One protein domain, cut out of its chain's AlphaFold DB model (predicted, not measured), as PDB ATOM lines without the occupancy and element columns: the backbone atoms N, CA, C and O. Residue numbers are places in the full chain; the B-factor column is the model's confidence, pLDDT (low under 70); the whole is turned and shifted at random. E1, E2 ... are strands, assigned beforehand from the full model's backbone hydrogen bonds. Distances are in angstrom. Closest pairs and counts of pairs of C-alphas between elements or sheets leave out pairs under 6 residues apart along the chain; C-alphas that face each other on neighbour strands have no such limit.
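AT A GLANCE: This is residues 4 to 72 of the 100 residues of an uncharacterized protein of Bacillus sp. P16(2019) (UniProt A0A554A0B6). Little regular structure is present: a small three-stranded sheet, E3-E4-E5, with a separate small hairpin, E1-E2, and a long loop, residues 38 to 64. The 69 printed residues hold five strands, E1 to E5, and no named helix; the class is all strand, under half in named elements. Both sheets are antiparallel; E3, E4, E5 make a meander, each strand the antiparallel neighbour of the one before. It is only just loose, close to compact: radius of gyration 13.5 A, spans 35 by 32 by 22 A.

HOW THE PARTS SIT: E1, residues 4 to 6, and E2, residues 9 to 12, form a hairpin; N 6 and O 9 are 2.9 A apart. E2 is apart from E3, residues 21 to 25. E4, residues 33 to 37, forms hairpins with E3, N 22 to O 36 2.9 A, and E5, residues 65 to 69, N 35 to O 67 3.0 A.

IN THESE COORDINATES: E1 begins at C-alpha 4 (21.591, 22.381, -11.901). E3, 13.7 A, E4, 13.6 A, and E5, 13.4 A, are longest; E5 ends at C-alpha 69 (39.985, 7.977, -15.314).

THE WHOLE: The C-alphas farthest apart, Asn 7 and Lys 53, are 40.4 A apart. The printed part has no cut; link E4 to E5 is long. pLDDT is under 70 at residues 15 to 16, 40 to 41, 50 to 53 and 55.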
ATOM      1  N   SER A   4      22.262  21.277 -11.222       74.50
ATOM      2  CA  SER A   4      21.591  22.381 -11.901       74.50
ATOM      3  C   SER A   4      22.308  22.703 -13.201       74.50
ATOM      4  O   SER A   4      23.536  22.792 -13.219       74.50
ATOM      5  N   ASP A   5      21.542  22.918 -14.264       78.06
ATOM      6  CA  ASP A   5      22.047  23.483 -15.510       78.06
ATOM      7  C   ASP A   5      22.023  25.020 -15.398       78.06
ATOM      8  O   ASP A   5      20.966  25.618 -15.196       78.06
ATOM      9  N   ILE A   6      23.191  25.662 -15.467       77.81
ATOM     10  CA  ILE A   6      23.362  27.120 -15.371       77.81
ATOM     11  C   ILE A   6      24.270  27.565 -16.518       77.81
ATOM     12  O   ILE A   6      25.444  27.208 -16.531       77.81
ATOM     13  N   ASN A   7      23.750  28.369 -17.454       79.00
ATOM     14  CA  ASN A   7      24.503  28.933 -18.589       79.00
ATOM     15  C   ASN A   7      25.375  27.886 -19.316       79.00
ATOM     16  O   ASN A   7      26.593  28.038 -19.392       79.00
ATOM     17  N   ASP A   8      24.757  26.793 -19.770       79.75
ATOM     18  CA  ASP A   8      25.404  25.640 -20.429       79.75
ATOM     19  C   ASP A   8      26.421  24.857 -19.573       79.75
ATOM     20  O   ASP A   8      27.063  23.920 -20.053       79.75
ATOM     21  N   SER A   9      26.538  25.179 -18.283       73.31
ATOM     22  CA  SER A   9      27.360  24.455 -17.316       73.31
ATOM     23  C   SER A   9      26.509  23.571 -16.409       73.31
ATOM     24  O   SER A   9      25.428  23.960 -15.964       73.31
ATOM     25  N   LYS A  10      27.022  22.380 -16.083       74.69
ATOM     26  CA  LYS A  10      26.442  21.518 -15.047       74.69
ATOM     27  C   LYS A  10      27.100  21.836 -13.717       74.69
ATOM     28  O   LYS A  10      28.275  21.538 -13.513       74.69
ATOM     29  N   GLN A  11      26.330  22.401 -12.799       77.12
ATOM     30  CA  GLN A  11      26.799  22.697 -11.455       77.12
ATOM     31  C   GLN A  11      26.326  21.625 -10.477       77.12
ATOM     32  O   GLN A  11      25.133  21.350 -10.341       77.12
ATOM     33  N   LEU A  12      27.288  21.043  -9.762       78.31
ATOM     34  CA  LEU A  12      27.033  20.199  -8.604       78.31
ATOM     35  C   LEU A  12      27.169  21.054  -7.349       78.31
ATOM     36  O   LEU A  12      28.248  21.572  -7.065       78.31
ATOM     37  N   THR A  13      26.083  21.196  -6.592       74.75
ATOM     38  CA  THR A  13      26.136  21.917  -5.316       74.75
ATOM     39  C   THR A  13      26.292  20.930  -4.169       74.75
ATOM     40  O   THR A  13      25.378  20.167  -3.837       74.75
ATOM     41  N   PHE A  14      27.472  20.957  -3.556       74.25
ATOM     42  CA  PHE A  14      27.816  20.184  -2.368       74.25
ATOM     43  C   PHE A  14      27.579  21.029  -1.105       74.25
ATOM     44  O   PHE A  14      27.742  22.244  -1.141       74.25
ATOM     45  N   GLY A  15      27.176  20.404   0.009       65.19
ATOM     46  CA  GLY A  15      26.945  21.105   1.288       65.19
ATOM     47  C   GLY A  15      25.484  21.215   1.749       65.19
ATOM     48  O   GLY A  15      25.237  21.702   2.844       65.19
ATOM     49  N   TYR A  16      24.519  20.702   0.978       65.31
ATOM     50  CA  TYR A  16      23.119  20.545   1.423       65.31
ATOM     51  C   TYR A  16      22.918  19.337   2.371       65.31
ATOM     52  O   TYR A  16      21.847  19.137   2.930       65.31
ATOM     53  N   GLY A  17      23.944  18.503   2.528       70.44
ATOM     54  CA  GLY A  17      23.931  17.234   3.249       70.44
ATOM     55  C   GLY A  17      25.020  16.317   2.693       70.44
ATOM     56  O   GLY A  17      25.905  16.777   1.968       70.44
ATOM     57  N   ASP A  18      24.944  15.027   3.008       72.44
ATOM     58  CA  ASP A  18      25.925  14.043   2.557       72.44
ATOM     59  C   ASP A  18      25.968  13.884   1.035       72.44
ATOM     60  O   ASP A  18      24.954  13.983   0.326       72.44
ATOM     61  N   ILE A  19      27.164  13.582   0.548       78.38
ATOM     62  CA  ILE A  19      27.431  13.350  -0.864       78.38
ATOM     63  C   ILE A  19      27.431  11.841  -1.064       78.38
ATOM     64  O   ILE A  19      28.353  11.154  -0.630       78.38
ATOM     65  N   GLU A  20      26.406  11.311  -1.733       81.31
ATOM     66  CA  GLU A  20      26.441   9.910  -2.142       81.31
ATOM     67  C   GLU A  20      27.382   9.778  -3.340       81.31
ATOM     68  O   GLU A  20      27.012  10.017  -4.491       81.31
ATOM     69  N   VAL A  21      28.634   9.457  -3.025       84.75
ATOM     70  CA  VAL A  21      29.711   9.213  -3.977       84.75
ATOM     71  C   VAL A  21      30.137   7.753  -3.888       84.75
ATOM     72  O   VAL A  21      30.342   7.211  -2.803       84.75
ATOM     73  N   GLY A  22      30.254   7.102  -5.040       86.81
ATOM     74  CA  GLY A  22      30.757   5.739  -5.160       86.81
ATOM     75  C   GLY A  22      31.998   5.693  -6.035       86.81
ATOM     76  O   GLY A  22      32.133   6.468  -6.980       86.81
ATOM     77  N   THR A  23      32.897   4.762  -5.740       90.25
ATOM     78  CA  THR A  23      34.106   4.506  -6.530       90.25
ATOM     79  C   THR A  23      34.075   3.092  -7.084       90.25
ATOM     80  O   THR A  23      33.599   2.176  -6.414       90.25
ATOM     81  N   GLY A  24      34.631   2.888  -8.271       90.31
ATOM     82  CA  GLY A  24      34.736   1.559  -8.856       90.31
ATOM     83  C   GLY A  24      35.559   1.532 -10.132       90.31
ATOM     84  O   GLY A  24      36.303   2.463 -10.441       90.31
ATOM     85  N   LEU A  25      35.398   0.445 -10.875       91.12
ATOM     86  CA  LEU A  25      35.974   0.261 -12.199       91.12
ATOM     87  C   LEU A  25      34.862   0.336 -13.240       91.12
ATOM     88  O   LEU A  25      33.727  -0.061 -12.971       91.12
ATOM     89  N   MET A  26      35.191   0.796 -14.446       88.50
ATOM     90  CA  MET A  26      34.233   0.854 -15.556       88.50
ATOM     91  C   MET A  26      33.620  -0.525 -15.859       88.50
ATOM     92  O   MET A  26      32.464  -0.627 -16.264       88.50
ATOM     93  N   ARG A  27      34.410  -1.593 -15.679       86.06
ATOM     94  CA  ARG A  27      34.028  -3.011 -15.795       86.06
ATOM     95  C   ARG A  27      34.868  -3.835 -14.806       86.06
ATOM     96  O   ARG A  27      35.960  -3.370 -14.480       86.06
ATOM     97  N   PRO A  28      34.434  -5.039 -14.382       81.75
ATOM     98  CA  PRO A  28      35.143  -5.844 -13.377       81.75
ATOM     99  C   PRO A  28      36.635  -6.066 -13.666       81.75
ATOM    100  O   PRO A  28      37.449  -5.959 -12.761       81.75
ATOM    101  N   GLU A  29      36.990  -6.276 -14.935       86.00
ATOM    102  CA  GLU A  29      38.372  -6.537 -15.378       86.00
ATOM    103  C   GLU A  29      39.078  -5.295 -15.960       86.00
ATOM    104  O   GLU A  29      40.132  -5.389 -16.589       86.00
ATOM    105  N   SER A  30      38.475  -4.108 -15.834       87.56
ATOM    106  CA  SER A  30      39.040  -2.869 -16.376       87.56
ATOM    107  C   SER A  30      40.061  -2.255 -15.419       87.56
ATOM    108  O   SER A  30      39.947  -2.383 -14.208       87.56
ATOM    109  N   ARG A  31      41.022  -1.496 -15.955       90.50
ATOM    110  CA  ARG A  31      41.875  -0.588 -15.162       90.50
ATOM    111  C   ARG A  31      41.407   0.867 -15.197       90.50
ATOM    112  O   ARG A  31      42.065   1.734 -14.637       90.50
ATOM    113  N   VAL A  32      40.278   1.132 -15.854       93.06
ATOM    114  CA  VAL A  32      39.682   2.464 -15.931       93.06
ATOM    115  C   VAL A  32      38.873   2.704 -14.661       93.06
ATOM    116  O   VAL A  32      37.856   2.043 -14.428       93.06
ATOM    117  N   GLY A  33      39.344   3.646 -13.845       92.62
ATOM    118  CA  GLY A  33      38.689   4.050 -12.607       92.62
ATOM    119  C   GLY A  33      37.474   4.930 -12.876       92.62
ATOM    120  O   GLY A  33      37.450   5.701 -13.837       92.62
ATOM    121  N   VAL A  34      36.461   4.825 -12.020       92.06
ATOM    122  CA  VAL A  34      35.254   5.650 -12.094       92.06
ATOM    123  C   VAL A  34      34.888   6.176 -10.710       92.06
ATOM    124  O   VAL A  34      34.873   5.425  -9.733       92.06
ATOM    125  N   VAL A  35      34.552   7.463 -10.645       91.75
ATOM    126  CA  VAL A  35      33.879   8.090  -9.501       91.75
ATOM    127  C   VAL A  35      32.482   8.500  -9.951       91.75
ATOM    128  O   VAL A  35      32.332   9.266 -10.902       91.75
ATOM    129  N   CYS A  36      31.457   7.974  -9.287       88.56
ATOM    130  CA  CYS A  36      30.055   8.230  -9.594       88.56
ATOM    131  C   CYS A  36      29.417   9.064  -8.488       88.56
ATOM    132  O   CYS A  36      29.566   8.742  -7.309       88.56
ATOM    133  N   PHE A  37      28.644  10.072  -8.876       85.81
ATOM    134  CA  PHE A  37      27.786  10.821  -7.968       85.81
ATOM    135  C   PHE A  37      26.336  10.415  -8.197       85.81
ATOM    136  O   PHE A  37      25.854  10.419  -9.333       85.81
ATOM    137  N   PHE A  38      25.652  10.068  -7.113       81.19
ATOM    138  CA  PHE A  38      24.271   9.607  -7.137       81.19
ATOM    139  C   PHE A  38      23.315  10.741  -6.770       81.19
ATOM    140  O   PHE A  38      23.640  11.654  -5.998       81.19
ATOM    141  N   ASN A  39      22.102  10.675  -7.315       74.38
ATOM    142  CA  ASN A  39      21.051  11.615  -6.955       74.38
ATOM    143  C   ASN A  39      20.525  11.322  -5.550       74.38
ATOM    144  O   ASN A  39      19.756  10.392  -5.330       74.38
ATOM    145  N   ASN A  40      20.888  12.189  -4.608       68.75
ATOM    146  CA  ASN A  40      20.266  12.230  -3.291       68.75
ATOM    147  C   ASN A  40      19.000  13.086  -3.323       68.75
ATOM    148  O   ASN A  40      19.106  14.311  -3.451       68.75
ATOM    149  N   THR A  41      17.837  12.449  -3.171       65.19
ATOM    150  CA  THR A  41      16.515  13.101  -3.130       65.19
ATOM    151  C   THR A  41      16.230  13.808  -1.803       65.19
ATOM    152  O   THR A  41      15.395  14.705  -1.768       65.19
ATOM    153  N   ALA A  42      16.949  13.463  -0.731       71.56
ATOM    154  CA  ALA A  42      16.833  14.091   0.583       71.56
ATOM    155  C   ALA A  42      18.219  14.405   1.185       71.56
ATOM    156  O   ALA A  42      19.187  13.684   0.905       71.56
ATOM    157  N   PRO A  43      18.345  15.467   2.003       73.00
ATOM    158  CA  PRO A  43      19.575  15.753   2.729       73.00
ATOM    159  C   PRO A  43      19.839  14.667   3.784       73.00
ATOM    160  O   PRO A  43      18.934  14.244   4.501       73.00
ATOM    161  N   ARG A  44      21.090  14.206   3.866       75.31
ATOM    162  CA  ARG A  44      21.551  13.183   4.821       75.31
ATOM    163  C   ARG A  44      22.685  13.732   5.700       75.31
ATOM    164  O   ARG A  44      23.356  14.670   5.266       75.31
ATOM    165  N   PRO A  45      22.938  13.178   6.900       78.94
ATOM    166  CA  PRO A  45      24.105  13.545   7.703       78.94
ATOM    167  C   PRO A  45      25.412  13.227   6.972       78.94
ATOM    168  O   PRO A  45      25.568  12.127   6.447       78.94
ATOM    169  N   ILE A  46      26.349  14.177   6.950       80.56
ATOM    170  CA  ILE A  46      27.643  14.028   6.270       80.56
ATOM    171  C   ILE A  46      28.420  12.831   6.838       80.56
ATOM    172  O   ILE A  46      28.546  12.692   8.055       80.56
ATOM    173  N   GLY A  47      28.983  12.000   5.956       73.88
ATOM    174  CA  GLY A  47      29.799  10.841   6.328       73.88
ATOM    175  C   GLY A  47      29.007   9.553   6.573       73.88
ATOM    176  O   GLY A  47      29.554   8.595   7.127       73.88
ATOM    177  N   THR A  48      27.741   9.500   6.158       77.06
ATOM    178  CA  THR A  48      26.915   8.295   6.225       77.06
ATOM    179  C   THR A  48      27.428   7.265   5.218       77.06
ATOM    180  O   THR A  48      27.422   7.478   4.008       77.06
ATOM    181  N   LYS A  49      27.860   6.099   5.708       72.19
ATOM    182  CA  LYS A  49      28.353   5.017   4.847       72.19
ATOM    183  C   LYS A  49      27.218   4.087   4.435       72.19
ATOM    184  O   LYS A  49      26.586   3.468   5.286       72.19
ATOM    185  N   ASN A  50      27.039   3.920   3.128       68.56
ATOM    186  CA  ASN A  50      26.227   2.856   2.550       68.56
ATOM    187  C   ASN A  50      27.153   1.738   2.061       68.56
ATOM    188  O   ASN A  50      27.912   1.929   1.114       68.56
ATOM    189  N   THR A  51      27.090   0.567   2.695       68.12
ATOM    190  CA  THR A  51      27.846  -0.611   2.249       68.12
ATOM    191  C   THR A  51      26.916  -1.560   1.507       68.12
ATOM    192  O   THR A  51      25.958  -2.079   2.082       68.12
ATOM    193  N   PHE A  52      27.208  -1.828   0.237       67.75
ATOM    194  CA  PHE A  52      26.527  -2.878  -0.515       67.75
ATOM    195  C   PHE A  52      27.171  -4.233  -0.197       67.75
ATOM    196  O   PHE A  52      28.391  -4.363  -0.216       67.75
ATOM    197  N   LYS A  53      26.355  -5.252   0.102       58.66
ATOM    198  CA  LYS A  53      26.841  -6.608   0.436       58.66
ATOM    199  C   LYS A  53      27.420  -7.369  -0.765       58.66
ATOM    200  O   LYS A  53      28.085  -8.380  -0.577       58.66
ATOM    201  N   VAL A  54      27.138  -6.909  -1.982       71.25
ATOM    202  CA  VAL A  54      27.533  -7.526  -3.256       71.25
ATOM    203  C   VAL A  54      27.977  -6.402  -4.201       71.25
ATOM    204  O   VAL A  54      27.403  -5.311  -4.108       71.25
ATOM    205  N   PRO A  55      28.960  -6.624  -5.101       69.75
ATOM    206  CA  PRO A  55      29.315  -5.648  -6.127       69.75
ATOM    207  C   PRO A  55      28.073  -5.198  -6.906       69.75
ATOM    208  O   PRO A  55      27.427  -6.002  -7.579       69.75
ATOM    209  N   LYS A  56      27.715  -3.916  -6.788       77.75
ATOM    210  CA  LYS A  56      26.571  -3.338  -7.497       77.75
ATOM    211  C   LYS A  56      27.046  -2.790  -8.840       77.75
ATOM    212  O   LYS A  56      27.863  -1.873  -8.881       77.75
ATOM    213  N   VAL A  57      26.500  -3.319  -9.932       80.19
ATOM    214  CA  VAL A  57      26.580  -2.662 -11.243       80.19
ATOM    215  C   VAL A  57      25.544  -1.542 -11.247       80.19
ATOM    216  O   VAL A  57      24.363  -1.793 -11.018       80.19
ATOM    217  N   VAL A  58      25.994  -0.306 -11.452       79.69
ATOM    218  CA  VAL A  58      25.141   0.891 -11.436       79.69
ATOM    219  C   VAL A  58      24.903   1.395 -12.853       79.69
ATOM    220  O   VAL A  58      25.840   1.538 -13.650       79.69
ATOM    221  N   SER A  59      23.638   1.647 -13.183       79.62
ATOM    222  CA  SER A  59      23.245   2.122 -14.509       79.62
ATOM    223  C   SER A  59      23.601   3.603 -14.690       79.62
ATOM    224  O   SER A  59      23.877   4.308 -13.715       79.62
ATOM    225  N   ILE A  60      23.675   4.081 -15.937       77.19
ATOM    226  CA  ILE A  60      24.058   5.476 -16.236       77.19
ATOM    227  C   ILE A  60      23.033   6.446 -15.648       77.19
ATOM    228  O   ILE A  60      23.409   7.466 -15.075       77.19
ATOM    229  N   GLU A  61      21.762   6.064 -15.693       80.12
ATOM    230  CA  GLU A  61      20.608   6.825 -15.226       80.12
ATOM    231  C   GLU A  61      20.637   7.061 -13.706       80.12
ATOM    232  O   GLU A  61      20.184   8.102 -13.237       80.12
ATOM    233  N   GLU A  62      21.218   6.138 -12.928       76.81
ATOM    234  CA  GLU A  62      21.385   6.284 -11.471       76.81
ATOM    235  C   GLU A  62      22.530   7.241 -11.084       76.81
ATOM    236  O   GLU A  62      22.645   7.665  -9.933       76.81
ATOM    237  N   THR A  63      23.396   7.568 -12.041       81.44
ATOM    238  CA  THR A  63      24.682   8.250 -11.824       81.44
ATOM    239  C   THR A  63      24.828   9.417 -12.801       81.44
ATOM    240  O   THR A  63      25.616   9.348 -13.749       81.44
ATOM    241  N   PRO A  64      24.051  10.490 -12.608       77.81
ATOM    242  CA  PRO A  64      23.990  11.612 -13.546       77.81
ATOM    243  C   PRO A  64      25.332  12.328 -13.742       77.81
ATOM    244  O   PRO A  64      25.507  13.028 -14.737       77.81
ATOM    245  N   VAL A  65      26.289  12.148 -12.823       83.94
ATOM    246  CA  VAL A  65      27.671  12.600 -12.997       83.94
ATOM    247  C   VAL A  65      28.634  11.447 -12.744       83.94
ATOM    248  O   VAL A  65      28.614  10.809 -11.688       83.94
ATOM    249  N   ARG A  66      29.503  11.206 -13.729       87.31
ATOM    250  CA  ARG A  66      30.578  10.213 -13.696       87.31
ATOM    251  C   ARG A  66      31.888  10.875 -14.086       87.31
ATOM    252  O   ARG A  66      31.960  11.547 -15.110       87.31
ATOM    253  N   MET A  67      32.929  10.629 -13.307       91.19
ATOM    254  CA  MET A  67      34.304  10.942 -13.680       91.19
ATOM    255  C   MET A  67      34.987   9.641 -14.083       91.19
ATOM    256  O   MET A  67      34.959   8.677 -13.318       91.19
ATOM    257  N   ILE A  68      35.567   9.607 -15.281       93.50
ATOM    258  CA  ILE A  68      36.229   8.430 -15.849       93.50
ATOM    259  C   ILE A  68      37.723   8.724 -15.928       93.50
ATOM    260  O   ILE A  68      38.122   9.758 -16.458       93.50
ATOM    261  N   PHE A  69      38.541   7.811 -15.413       95.44
ATOM    262  CA  PHE A  69      39.985   7.977 -15.314       95.44
ATOM    263  C   PHE A  69      40.699   6.822 -16.007       95.44
ATOM    264  O   PHE A  69      40.725   5.699 -15.502       95.44
ATOM    265  N   GLU A  70      41.305   7.098 -17.159       94.81
ATOM    266  CA  GLU A  70      42.121   6.108 -17.877       94.81
ATOM    267  C   GLU A  70      43.492   5.883 -17.225       94.81
ATOM    268  O   GLU A  70      44.103   4.832 -17.407       94.81
ATOM    269  N   LYS A  71      43.971   6.871 -16.461       95.19
ATOM    270  CA  LYS A  71      45.261   6.872 -15.767       95.19
ATOM    271  C   LYS A  71      45.065   7.243 -14.302       95.19
ATOM    272  O   LYS A  71      44.338   8.195 -14.008       95.19
ATOM    273  N   SER A  72      45.724   6.534 -13.387       93.94
ATOM    274  CA  SER A  72      45.609   6.798 -11.945       93.94
ATOM    275  C   SER A  72      46.098   8.196 -11.569       93.94
ATOM    276  O   SER A  72      45.488   8.851 -10.732       93.94
TER     277      SER A  72